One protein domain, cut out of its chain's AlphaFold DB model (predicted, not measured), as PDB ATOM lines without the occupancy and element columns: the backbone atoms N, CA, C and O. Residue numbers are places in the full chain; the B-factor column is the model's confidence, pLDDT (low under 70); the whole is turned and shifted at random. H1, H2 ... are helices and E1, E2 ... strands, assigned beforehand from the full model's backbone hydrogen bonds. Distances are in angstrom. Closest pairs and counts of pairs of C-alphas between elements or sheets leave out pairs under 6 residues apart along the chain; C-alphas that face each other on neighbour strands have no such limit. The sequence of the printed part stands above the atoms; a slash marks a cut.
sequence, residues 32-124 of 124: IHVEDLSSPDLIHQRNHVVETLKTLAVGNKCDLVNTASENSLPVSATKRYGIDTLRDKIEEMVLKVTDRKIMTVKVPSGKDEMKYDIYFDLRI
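What this domain is: This is residues 32 to 124 of the 124 residues of an uncharacterized protein of Abscondita terminalis (UniProt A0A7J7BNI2). Little regular structure is seen: a small head of two parallel strands, E1 and E2, joined through H1, is followed by H2 and then by a long tail, residues 98 to 124, that reaches out and folds back, residues 108 to 117 sticking out. The 93 printed residues include E1, H1, E2, H2 in that order, class mixed, with only 36 residues in named elements. The whole is extended, radius of gyration of the C-alphas 19.8 A, spanning 62 by 30 by 17 A.

How they stand to each other: E1, residues 32 to 36, and E2, residues 56 to 60, are parallel neighbours at 29 degrees, with N 33 and O 56 2.8 A apart, within hydrogen-bond range. With H1, residues 42 to 52, they form a strand-helix-strand unit, two parallel neighbour strands with a helix between, its crossover right-handed. The closest C-alphas of E1 and H1, Asp 36 and Leu 42, are 6.8 A apart. H2, residues 83 to 97, is near E2, with 5 pairs of C-alphas within 10 A, and apart from E1 and H1. Every O i to N i+4 pair in H1 and H2 is within hydrogen-bond range.

Where its parts are: E1 begins at C-alpha 32 (-12.400, 4.300, 94.006); H1 measures 15.6 A. H2, 20.8 A, ends at C-alpha 97 (-15.202, -3.516, 104.876).

The domain as a whole: The printed part has no cut; the E2 to H2 link is long, 22 residues. Low pLDDT, under 70, includes residues 108 to 124.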
ATOM      1  N   ILE A  32     -13.669   3.659  94.349       81.56
ATOM      2  CA  ILE A  32     -12.400   4.300  94.006       81.56
ATOM      3  C   ILE A  32     -12.702   5.546  93.184       81.56
ATOM      4  O   ILE A  32     -13.338   5.466  92.134       81.56
ATOM      5  N   HIS A  33     -12.220   6.693  93.648       83.06
ATOM      6  CA  HIS A  33     -12.310   7.947  92.920       83.06
ATOM      7  C   HIS A  33     -10.980   8.237  92.228       83.06
ATOM      8  O   HIS A  33      -9.984   8.539  92.881       83.06
ATOM      9  N   VAL A  34     -10.958   8.125  90.899       81.62
ATOM     10  CA  VAL A  34      -9.774   8.439  90.093       81.62
ATOM     11  C   VAL A  34      -9.822   9.902  89.663       81.62
ATOM     12  O   VAL A  34     -10.754  10.330  88.988       81.62
ATOM     13  N   GLU A  35      -8.791  10.650  90.026       81.62
ATOM     14  CA  GLU A  35      -8.639  12.074  89.758       81.62
ATOM     15  C   GLU A  35      -7.512  12.302  88.746       81.62
ATOM     16  O   GLU A  35      -6.459  11.674  88.828       81.62
ATOM     17  N   ASP A  36      -7.699  13.216  87.798       81.69
ATOM     18  CA  ASP A  36      -6.637  13.605  86.869       81.69
ATOM     19  C   ASP A  36      -5.791  14.734  87.469       81.69
ATOM     20  O   ASP A  36      -6.220  15.889  87.498       81.69
ATOM     21  N   LEU A  37      -4.570  14.417  87.912       81.25
ATOM     22  CA  LEU A  37      -3.675  15.398  88.530       81.25
ATOM     23  C   LEU A  37      -3.211  16.495  87.558       81.25
ATOM     24  O   LEU A  37      -2.788  17.559  88.004       81.25
ATOM     25  N   SER A  38      -3.270  16.256  86.244       78.88
ATOM     26  CA  SER A  38      -2.861  17.236  85.228       78.88
ATOM     27  C   SER A  38      -3.940  18.279  84.915       78.88
ATOM     28  O   SER A  38      -3.676  19.242  84.193       78.88
ATOM     29  N   SER A  39      -5.154  18.103  85.447       79.12
ATOM     30  CA  SER A  39      -6.284  18.991  85.187       79.12
ATOM     31  C   SER A  39      -6.223  20.267  86.043       79.12
ATOM     32  O   SER A  39      -6.071  20.171  87.264       79.12
ATOM     33  N   PRO A  40      -6.424  21.467  85.461       73.44
ATOM     34  CA  PRO A  40      -6.501  22.713  86.226       73.44
ATOM     35  C   PRO A  40      -7.745  22.789  87.133       73.44
ATOM     36  O   PRO A  40      -7.731  23.508  88.128       73.44
ATOM     37  N   ASP A  41      -8.795  22.013  86.835       72.69
ATOM     38  CA  ASP A  41     -10.066  21.995  87.581       72.69
ATOM     39  C   ASP A  41     -10.138  20.915  88.673       72.69
ATOM     40  O   ASP A  41     -11.198  20.679  89.260       72.69
ATOM     41  N   LEU A  42      -9.008  20.273  88.984       72.62
ATOM     42  CA  LEU A  42      -8.907  19.184  89.961       72.62
ATOM     43  C   LEU A  42      -9.585  19.508  91.304       72.62
ATOM     44  O   LEU A  42     -10.287  18.670  91.862       72.62
ATOM     45  N   ILE A  43      -9.404  20.728  91.822       73.31
ATOM     46  CA  ILE A  43      -9.918  21.136  93.140       73.31
ATOM     47  C   ILE A  43     -11.453  21.164  93.159       73.31
ATOM     48  O   ILE A  43     -12.069  20.677  94.107       73.31
ATOM     49  N   HIS A  44     -12.077  21.706  92.109       69.88
ATOM     50  CA  HIS A  44     -13.535  21.798  92.019       69.88
ATOM     51  C   HIS A  44     -14.173  20.414  91.862       69.88
ATOM     52  O   HIS A  44     -15.161  20.113  92.530       69.88
ATOM     53  N   GLN A  45     -13.574  19.553  91.033       67.88
ATOM     54  CA  GLN A  45     -14.047  18.181  90.827       67.88
ATOM     55  C   GLN A  45     -13.915  17.341  92.103       67.88
ATOM     56  O   GLN A  45     -14.868  16.664  92.492       67.88
ATOM     57  N   ARG A  46     -12.778  17.453  92.803       73.06
ATOM     58  CA  ARG A  46     -12.539  16.758  94.073       73.06
ATOM     59  C   ARG A  46     -13.565  17.147  95.130       73.06
ATOM     60  O   ARG A  46     -14.163  16.265  95.737       73.06
ATOM     61  N   ASN A  47     -13.786  18.444  95.355       69.44
ATOM     62  CA  ASN A  47     -14.700  18.900  96.409       69.44
ATOM     63  C   ASN A  47     -16.124  18.371  96.195       69.44
ATOM     64  O   ASN A  47     -16.750  17.913  97.146       69.44
ATOM     65  N   HIS A  48     -16.596  18.354  94.947       67.00
ATOM     66  CA  HIS A  48     -17.923  17.843  94.615       67.00
ATOM     67  C   HIS A  48     -18.075  16.343  94.919       67.00
ATOM     68  O   HIS A  48     -19.092  15.910  95.463       67.00
ATOM     69  N   VAL A  49     -17.054  15.539  94.605       69.94
ATOM     70  CA  VAL A  49     -17.107  14.084  94.807       69.94
ATOM     71  C   VAL A  49     -16.860  13.702  96.265       69.94
ATOM     72  O   VAL A  49     -17.560  12.836  96.781       69.94
ATOM     73  N   VAL A  50     -15.927  14.364  96.956       69.38
ATOM     74  CA  VAL A  50     -15.620  14.105  98.375       69.38
ATOM     75  C   VAL A  50     -16.795  14.464  99.287       69.38
ATOM     76  O   VAL A  50     -17.045  13.753 100.259       69.38
ATOM     77  N   GLU A  51     -17.536  15.532  98.980       62.31
ATOM     78  CA  GLU A  51     -18.753  15.887  99.722       62.31
ATOM     79  C   GLU A  51     -19.867  14.849  99.519       62.31
ATOM     80  O   GLU A  51     -20.626  14.555 100.443       62.31
ATOM     81  N   THR A  52     -19.928  14.246  98.330       61.69
ATOM     82  CA  THR A  52     -20.999  13.316  97.958       61.69
ATOM     83  C   THR A  52     -20.700  11.870  98.374       61.69
ATOM     84  O   THR A  52     -21.622  11.128  98.712       61.69
ATOM     85  N   LEU A  53     -19.433  11.437  98.364       66.19
ATOM     86  CA  LEU A  53     -19.042  10.039  98.556       66.19
ATOM     87  C   LEU A  53     -17.765   9.901  99.408       66.19
ATOM     88  O   LEU A  53     -16.721  10.483  99.110       66.19
ATOM     89  N   LYS A  54     -17.798   9.025 100.422       66.75
ATOM     90  CA  LYS A  54     -16.585   8.561 101.120       66.75
ATOM     91  C   LYS A  54     -15.853   7.544 100.239       66.75
ATOM     92  O   LYS A  54     -16.236   6.379 100.209       66.75
ATOM     93  N   THR A  55     -14.819   7.977  99.520       72.62
ATOM     94  CA  THR A  55     -14.118   7.155  98.513       72.62
ATOM     95  C   THR A  55     -12.605   7.121  98.722       72.62
ATOM     96  O   THR A  55     -12.035   7.976  99.402       72.62
ATOM     97  N   LEU A  56     -11.941   6.122  98.129       79.19
ATOM     98  CA  LEU A  56     -10.482   6.083  98.018       79.19
ATOM     99  C   LEU A  56     -10.032   6.969  96.848       79.19
ATOM    100  O   LEU A  56     -10.272   6.616  95.695       79.19
ATOM    101  N   ALA A  57      -9.363   8.086  97.134       81.56
ATOM    102  CA  ALA A  57      -8.866   9.000  96.108       81.56
ATOM    103  C   ALA A  57      -7.548   8.506  95.483       81.56
ATOM    104  O   ALA A  57      -6.571   8.208  96.179       81.56
ATOM    105  N   VAL A  58      -7.507   8.461  94.154       83.88
ATOM    106  CA  VAL A  58      -6.385   7.976  93.346       83.88
ATOM    107  C   VAL A  58      -6.007   9.054  92.337       83.88
ATOM    108  O   VAL A  58      -6.749   9.322  91.399       83.88
ATOM    109  N   GLY A  59      -4.845   9.673  92.522       83.50
ATOM    110  CA  GLY A  59      -4.335  10.719  91.641       83.50
ATOM    111  C   GLY A  59      -3.634  10.120  90.429       83.50
ATOM    112  O   GLY A  59      -2.457   9.774  90.501       83.50
ATOM    113  N   ASN A  60      -4.345   9.992  89.315       83.69
ATOM    114  CA  ASN A  60      -3.799   9.503  88.056       83.69
ATOM    115  C   ASN A  60      -3.004  10.592  87.311       83.69
ATOM    116  O   ASN A  60      -3.196  11.788  87.524       83.69
ATOM    117  N   LYS A  61      -2.135  10.161  86.387       83.31
ATOM    118  CA  LYS A  61      -1.208  11.003  85.607       83.31
ATOM    119  C   LYS A  61      -0.175  11.749  86.453       83.31
ATOM    120  O   LYS A  61       0.266  12.836  86.080       83.31
ATOM    121  N   CYS A  62       0.269  11.153  87.561       81.19
ATOM    122  CA  CYS A  62       1.337  11.732  88.382       81.19
ATOM    123  C   CYS A  62       2.660  11.938  87.614       81.19
ATOM    124  O   CYS A  62       3.520  12.679  88.062       81.19
ATOM    125  N   ASP A  63       2.835  11.304  86.451       81.38
ATOM    126  CA  ASP A  63       3.986  11.497  85.567       81.38
ATOM    127  C   ASP A  63       4.020  12.866  84.869       81.38
ATOM    128  O   ASP A  63       5.082  13.292  84.420       81.38
ATOM    129  N   LEU A  64       2.883  13.564  84.788       80.62
ATOM    130  CA  LEU A  64       2.777  14.883  84.157       80.62
ATOM    131  C   LEU A  64       2.865  16.039  85.161       80.62
ATOM    132  O   LEU A  64       2.830  17.202  84.758       80.62
ATOM    133  N   VAL A  65       2.960  15.741  86.460       76.75
ATOM    134  CA  VAL A  65       2.809  16.730  87.532       76.75
ATOM    135  C   VAL A  65       3.943  16.577  88.537       76.75
ATOM    136  O   VAL A  65       4.228  15.483  89.004       76.75
ATOM    137  N   ASN A  66       4.587  17.685  88.903       65.94
ATOM    138  CA  ASN A  66       5.705  17.678  89.856       65.94
ATOM    139  C   ASN A  66       5.253  17.825  91.326       65.94
ATOM    140  O   ASN A  66       6.079  17.915  92.231       65.94
ATOM    141  N   THR A  67       3.940  17.889  91.564       58.47
ATOM    142  CA  THR A  67       3.326  18.045  92.886       58.47
ATOM    143  C   THR A  67       2.712  16.721  93.313       58.47
ATOM    144  O   THR A  67       1.802  16.212  92.661       58.47
ATOM    145  N   ALA A  68       3.190  16.180  94.433       58.22
ATOM    146  CA  ALA A  68       2.530  15.076  95.110       58.22
ATOM    147  C   ALA A  68       1.289  15.610  95.838       58.22
ATOM    148  O   ALA A  68       1.383  16.524  96.657       58.22
ATOM    149  N   SER A  69       0.118  15.061  95.536       63.28
ATOM    150  CA  SER A  69      -1.091  15.302  96.317       63.28
ATOM    151  C   SER A  69      -1.059  14.444  97.583       63.28
ATOM    152  O   SER A  69      -1.073  13.222  97.484       63.28
ATOM    153  N   GLU A  70      -1.056  15.057  98.770       62.31
ATOM    154  CA  GLU A  70      -1.018  14.313 100.047       62.31
ATOM    155  C   GLU A  70      -2.274  13.457 100.290       62.31
ATOM    156  O   GLU A  70      -2.205  12.425 100.956       62.31
ATOM    157  N   ASN A  71      -3.415  13.844  99.709       70.00
ATOM    158  CA  ASN A  71      -4.711  13.206  99.967       70.00
ATOM    159  C   ASN A  71      -5.125  12.137  98.946       70.00
ATOM    160  O   ASN A  71      -6.220  11.590  99.071       70.00
ATOM    161  N   SER A  72      -4.307  11.832  97.937       78.31
ATOM    162  CA  SER A  72      -4.633  10.784  96.964       78.31
ATOM    163  C   SER A  72      -3.412   9.964  96.587       78.31
ATOM    164  O   SER A  72      -2.290  10.466  96.554       78.31
ATOM    165  N   LEU A  73      -3.625   8.674  96.320       83.19
ATOM    166  CA  LEU A  73      -2.535   7.774  95.967       83.19
ATOM    167  C   LEU A  73      -2.034   8.109  94.551       83.19
ATOM    168  O   LEU A  73      -2.825   7.998  93.610       83.19
ATOM    169  N   PRO A  74      -0.760   8.509  94.369       83.31
ATOM    170  CA  PRO A  74      -0.252   8.879  93.059       83.31
ATOM    171  C   PRO A  74      -0.059   7.628  92.206       83.31
ATOM    172  O   PRO A  74       0.710   6.727  92.550       83.31
ATOM    173  N   VAL A  75      -0.742   7.589  91.070       86.75
ATOM    174  CA  VAL A  75      -0.610   6.522  90.084       86.75
ATOM    175  C   VAL A  75      -0.390   7.105  88.698       86.75
ATOM    176  O   VAL A  75      -0.842   8.198  88.353       86.75
ATOM    177  N   SER A  76       0.295   6.341  87.860       85.94
ATOM    178  CA  SER A  76       0.314   6.591  86.425       85.94
ATOM    179  C   SER A  76      -0.125   5.320  85.731       85.94
ATOM    180  O   SER A  76       0.647   4.363  85.631       85.94
ATOM    181  N   ALA A  77      -1.365   5.307  85.240       84.81
ATOM    182  CA  ALA A  77      -1.900   4.170  84.494       84.81
ATOM    183  C   ALA A  77      -1.048   3.860  83.249       84.81
ATOM    184  O   ALA A  77      -0.781   2.698  82.947       84.81
ATOM    185  N   THR A  78      -0.540   4.899  82.576       85.31
ATOM    186  CA  THR A  78       0.298   4.775  81.374       85.31
ATOM    187  C   THR A  78       1.670   4.183  81.685       85.31
ATOM    188  O   THR A  78       2.176   3.358  80.926       85.31
ATOM    189  N   LYS A  79       2.291   4.589  82.801       84.44
ATOM    190  CA  LYS A  79       3.616   4.095  83.215       84.44
ATOM    191  C   LYS A  79       3.550   2.871  84.128       84.44
ATOM    192  O   LYS A  79       4.597   2.341  84.486       84.44
ATOM    193  N   ARG A  80       2.342   2.425  84.496       84.56
ATOM    194  CA  ARG A  80       2.079   1.387  85.510       84.56
ATOM    195  C   ARG A  80       2.743   1.678  86.862       84.56
ATOM    196  O   ARG A  80       3.058   0.764  87.616       84.56
ATOM    197  N   TYR A  81       2.944   2.953  87.174       86.25
ATOM    198  CA  TYR A  81       3.530   3.388  88.437       86.25
ATOM    199  C   TYR A  81       2.453   3.468  89.526       86.25
ATOM    200  O   TYR A  81       1.344   3.929  89.252       86.25
ATOM    201  N   GLY A  82       2.774   3.025  90.746       83.38
ATOM    202  CA  GLY A  82       1.867   3.072  91.905       83.38
ATOM    203  C   GLY A  82       0.738   2.031  91.892       83.38
ATOM    204  O   GLY A  82      -0.085   2.015  92.805       83.38
ATOM    205  N   ILE A  83       0.697   1.144  90.891       86.81
ATOM    206  CA  ILE A  83      -0.370   0.142  90.730       86.81
ATOM    207  C   ILE A  83      -0.309  -0.939  91.811       86.81
ATOM    208  O   ILE A  83      -1.352  -1.317  92.338       86.81
ATOM    209  N   ASP A  84       0.884  -1.413  92.177       86.88
ATOM    210  CA  ASP A  84       1.027  -2.394  93.259       86.88
ATOM    211  C   ASP A  84       0.572  -1.806  94.598       86.88
ATOM    212  O   ASP A  84      -0.225  -2.416  95.300       86.88
ATOM    213  N   THR A  85       0.968  -0.569  94.901       87.12
ATOM    214  CA  THR A  85       0.513   0.136  96.107       87.12
ATOM    215  C   THR A  85      -1.001   0.349  96.107       87.12
ATOM    216  O   THR A  85      -1.641   0.225  97.149       87.12
ATOM    217  N   LEU A  86      -1.589   0.643  94.942       85.75
ATOM    218  CA  LEU A  86      -3.037   0.764  94.795       85.75
ATOM    219  C   LEU A  86      -3.730  -0.571  95.071       85.75
ATOM    220  O   LEU A  86      -4.700  -0.605  95.825       85.75
ATOM    221  N   ARG A  87      -3.216  -1.665  94.502       85.19
ATOM    222  CA  ARG A  87      -3.734  -3.017  94.729       85.19
ATOM    223  C   ARG A  87      -3.712  -3.366  96.212       85.19
ATOM    224  O   ARG A  87      -4.747  -3.752  96.744       85.19
ATOM    225  N   ASP A  88      -2.573  -3.182  96.869       85.94
ATOM    226  CA  ASP A  88      -2.407  -3.528  98.282       85.94
ATOM    227  C   ASP A  88      -3.359  -2.695  99.165       85.94
ATOM    228  O   ASP A  88      -3.929  -3.194 100.136       85.94
ATOM    229  N   LYS A  89      -3.612  -1.429  98.793       84.12
ATOM    230  CA  LYS A  89      -4.559  -0.570  99.515       84.12
ATOM    231  C   LYS A  89      -6.015  -0.981  99.321       84.12
ATOM    232  O   LYS A  89      -6.796  -0.919 100.272       84.12
ATOM    233  N   ILE A  90      -6.379  -1.385  98.105       85.38
ATOM    234  CA  ILE A  90      -7.710  -1.925  97.808       85.38
ATOM    235  C   ILE A  90      -7.917  -3.218  98.590       85.38
ATOM    236  O   ILE A  90      -8.955  -3.374  99.222       85.38
ATOM    237  N   GLU A  91      -6.929  -4.112  98.606       83.69
ATOM    238  CA  GLU A  91      -6.992  -5.364  99.360       83.69
ATOM    239  C   GLU A  91      -7.195  -5.106 100.861       83.69
ATOM    240  O   GLU A  91      -8.123  -5.649 101.459       83.69
ATOM    241  N   GLU A  92      -6.410  -4.200 101.454       83.81
ATOM    242  CA  GLU A  92      -6.578  -3.787 102.853       83.81
ATOM    243  C   GLU A  92      -7.995  -3.254 103.129       83.81
ATOM    244  O   GLU A  92      -8.600  -3.566 104.157       83.81
ATOM    245  N   MET A  93      -8.533  -2.438 102.222       82.69
ATOM    246  CA  MET A  93      -9.851  -1.831 102.381       82.69
ATOM    247  C   MET A  93     -10.978  -2.857 102.243       82.69
ATOM    248  O   MET A  93     -11.873  -2.876 103.083       82.69
ATOM    249  N   VAL A  94     -10.908  -3.740 101.244       83.62
ATOM    250  CA  VAL A  94     -11.892  -4.811 101.035       83.62
ATOM    251  C   VAL A  94     -11.941  -5.726 102.252       83.62
ATOM    252  O   VAL A  94     -13.027  -6.025 102.740       83.62
ATOM    253  N   LEU A  95     -10.790  -6.133 102.795       82.62
ATOM    254  CA  LEU A  95     -10.741  -6.977 103.992       82.62
ATOM    255  C   LEU A  95     -11.388  -6.295 105.203       82.62
ATOM    256  O   LEU A  95     -12.125  -6.941 105.942       82.62
ATOM    257  N   LYS A  96     -11.162  -4.986 105.380       80.50
ATOM    258  CA  LYS A  96     -11.772  -4.210 106.470       80.50
ATOM    259  C   LYS A  96     -13.281  -4.050 106.318       80.50
ATOM    260  O   LYS A  96     -13.987  -4.170 107.310       80.50
ATOM    261  N   VAL A  97     -13.767  -3.747 105.115       80.44
ATOM    262  CA  VAL A  97     -15.202  -3.516 104.876       80.44
ATOM    263  C   VAL A  97     -15.986  -4.826 104.921       80.44
ATOM    264  O   VAL A  97     -17.073  -4.866 105.483       80.44
ATOM    265  N   THR A  98     -15.415  -5.908 104.388       78.81
ATOM    266  CA  THR A  98     -16.065  -7.230 104.360       78.81
ATOM    267  C   THR A  98     -15.855  -8.049 105.639       78.81
ATOM    268  O   THR A  98     -16.335  -9.177 105.713       78.81
ATOM    269  N   ASP A  99     -15.125  -7.510 106.625       75.94
ATOM    270  CA  ASP A  99     -14.691  -8.187 107.860       75.94
ATOM    271  C   ASP A  99     -14.013  -9.556 107.615       75.94
ATOM    272  O   ASP A  99     -14.104 -10.501 108.402       75.94
ATOM    273  N   ARG A 100     -13.314  -9.685 106.481       72.88
ATOM    274  CA  ARG A 100     -12.624 -10.916 106.072       72.88
ATOM    275  C   ARG A 100     -11.170 -10.902 106.529       72.88
ATOM    276  O   ARG A 100     -10.493  -9.877 106.497       72.88
ATOM    277  N   LYS A 101     -10.648 -12.075 106.901       68.81
ATOM    278  CA  LYS A 101      -9.237 -12.269 107.276       68.81
ATOM    279  C   LYS A 101      -8.551 -13.238 106.323       68.81
ATOM    280  O   LYS A 101      -9.089 -14.298 106.017       68.81
ATOM    281  N   ILE A 102      -7.337 -12.895 105.897       69.69
ATOM    282  CA  ILE A 102      -6.484 -13.812 105.135       69.69
ATOM    283  C   ILE A 102      -5.921 -14.861 106.101       69.69
ATOM    284  O   ILE A 102      -5.233 -14.518 107.063       69.69
ATOM    285  N   MET A 103      -6.174 -16.141 105.827       69.88
ATOM    286  CA  MET A 103      -5.598 -17.267 106.562       69.88
ATOM    287  C   MET A 103      -4.685 -18.075 105.636       69.88
ATOM    288  O   MET A 103      -5.120 -18.582 104.606       69.88
ATOM    289  N   THR A 104      -3.405 -18.210 105.997       70.75
ATOM    290  CA  THR A 104      -2.472 -19.098 105.285       70.75
ATOM    291  C   THR A 104      -2.475 -20.464 105.960       70.75
ATOM    292  O   THR A 104      -1.919 -20.624 107.046       70.75
ATOM    293  N   VAL A 105      -3.088 -21.458 105.318       75.69
ATOM    294  CA  VAL A 105      -3.125 -22.838 105.822       75.69
ATOM    295  C   VAL A 105      -1.984 -23.637 105.195       75.69
ATOM    296  O   VAL A 105      -1.875 -23.736 103.973       75.69
ATOM    297  N   LYS A 106      -1.115 -24.228 106.024       69.38
ATOM    298  CA  LYS A 106      -0.110 -25.193 105.557       69.38
ATOM    299  C   LYS A 106      -0.781 -26.547 105.364       69.38
ATOM    300  O   LYS A 106      -1.079 -27.225 106.342       69.38
ATOM    301  N   VAL A 107      -0.997 -26.939 104.111       74.75
ATOM    302  CA  VAL A 107      -1.548 -28.259 103.783       74.75
ATOM    303  C   VAL A 107      -0.434 -29.308 103.903       74.75
ATOM    304  O   VAL A 107       0.601 -29.167 103.243       74.75
ATOM    305  N   PRO A 108      -0.597 -30.357 104.732       67.19
ATOM    306  CA  PRO A 108       0.337 -31.474 104.760       67.19
ATOM    307  C   PRO A 108       0.319 -32.179 103.400       67.19
ATOM    308  O   PRO A 108      -0.744 -32.527 102.892       67.19
ATOM    309  N   SER A 109       1.489 -32.413 102.807       60.88
ATOM    310  CA  SER A 109       1.619 -33.196 101.572       60.88
ATOM    311  C   SER A 109       1.366 -34.683 101.866       60.88
ATOM    312  O   SER A 109       2.305 -35.467 101.992       60.88
ATOM    313  N   GLY A 110       0.096 -35.062 102.007       56.34
ATOM    314  CA  GLY A 110      -0.382 -36.431 102.195       56.34
ATOM    315  C   GLY A 110      -1.531 -36.719 101.230       56.34
ATOM    316  O   GLY A 110      -2.393 -35.875 101.021       56.34
ATOM    317  N   LYS A 111      -1.487 -37.884 100.583       53.16
ATOM    318  CA  LYS A 111      -2.325 -38.266  99.437       53.16
ATOM    319  C   LYS A 111      -3.843 -38.167  99.704       53.16
ATOM    320  O   LYS A 111      -4.333 -38.638 100.719       53.16
ATOM    321  N   ASP A 112      -4.534 -37.609  98.711       57.62
ATOM    322  CA  ASP A 112      -5.908 -37.881  98.248       57.62
ATOM    323  C   ASP A 112      -7.184 -37.554  99.057       57.62
ATOM    324  O   ASP A 112      -8.254 -37.704  98.475       57.62
ATOM    325  N   GLU A 113      -7.169 -36.994 100.274       53.81
ATOM    326  CA  GLU A 113      -8.457 -36.740 100.983       53.81
ATOM    327  C   GLU A 113      -8.814 -35.280 101.328       53.81
ATOM    328  O   GLU A 113      -9.976 -34.986 101.594       53.81
ATOM    329  N   MET A 114      -7.912 -34.301 101.201       51.81
ATOM    330  CA  MET A 114      -8.206 -32.905 101.596       51.81
ATOM    331  C   MET A 114      -8.713 -31.992 100.462       51.81
ATOM    332  O   MET A 114      -8.330 -30.826 100.376       51.81
ATOM    333  N   LYS A 115      -9.559 -32.488  99.550       51.00
ATOM    334  CA  LYS A 115     -10.154 -31.626  98.502       51.00
ATOM    335  C   LYS A 115     -11.461 -30.946  98.923       51.00
ATOM    336  O   LYS A 115     -11.845 -29.966  98.289       51.00
ATOM    337  N   TYR A 116     -12.123 -31.430  99.977       48.09
ATOM    338  CA  TYR A 116     -13.484 -31.006 100.329       48.09
ATOM    339  C   TYR A 116     -13.588 -30.130 101.588       48.09
ATOM    340  O   TYR A 116     -14.498 -29.307 101.655       48.09
ATOM    341  N   ASP A 117     -12.640 -30.208 102.528       49.72
ATOM    342  CA  ASP A 117     -12.728 -29.452 103.792       49.72
ATOM    343  C   ASP A 117     -12.418 -27.957 103.641       49.72
ATOM    344  O   ASP A 117     -12.947 -27.125 104.375       49.72
ATOM    345  N   ILE A 118     -11.624 -27.577 102.638       52.50
ATOM    346  CA  ILE A 118     -11.198 -26.179 102.454       52.50
ATOM    347  C   ILE A 118     -12.339 -25.296 101.904       52.50
ATOM    348  O   ILE A 118     -12.296 -24.076 102.025       52.50
ATOM    349  N   TYR A 119     -13.388 -25.893 101.321       49.56
ATOM    350  CA  TYR A 119     -14.531 -25.146 100.778       49.56
ATOM    351  C   TYR A 119     -15.628 -24.845 101.810       49.56
ATOM    352  O   TYR A 119     -16.439 -23.950 101.567       49.56
ATOM    353  N   PHE A 120     -15.671 -25.554 102.944       42.22
ATOM    354  CA  PHE A 120     -16.714 -25.350 103.956       42.22
ATOM    355  C   PHE A 120     -16.378 -24.245 104.967       42.22
ATOM    356  O   PHE A 120     -17.292 -23.573 105.434       42.22
ATOM    357  N   ASP A 121     -15.095 -23.996 105.233       39.06
ATOM    358  CA  ASP A 121     -14.652 -23.030 106.255       39.06
ATOM    359  C   ASP A 121     -14.538 -21.578 105.734       39.06
ATOM    360  O   ASP A 121     -14.207 -20.655 106.472       39.06
ATOM    361  N   LEU A 122     -14.827 -21.351 104.443       41.44
ATOM    362  CA  LEU A 122     -14.826 -20.022 103.809       41.44
ATOM    363  C   LEU A 122     -16.218 -19.383 103.663       41.44
ATOM    364  O   LEU A 122     -16.341 -18.326 103.042       41.44
ATOM    365  N   ARG A 123     -17.270 -19.992 104.221       33.81
ATOM    366  CA  ARG A 123     -18.584 -19.344 104.329       33.81
ATOM    367  C   ARG A 123     -18.710 -18.647 105.681       33.81
ATOM    368  O   ARG A 123     -19.242 -19.218 106.627       33.81
ATOM    369  N   ILE A 124     -18.199 -17.419 105.721       40.78
ATOM    370  CA  ILE A 124     -18.734 -16.354 106.578       40.78
ATOM    371  C   ILE A 124     -19.956 -15.784 105.860       40.78
ATOM    372  O   ILE A 124     -19.824 -15.527 104.637       40.78
TER     373      ILE A 124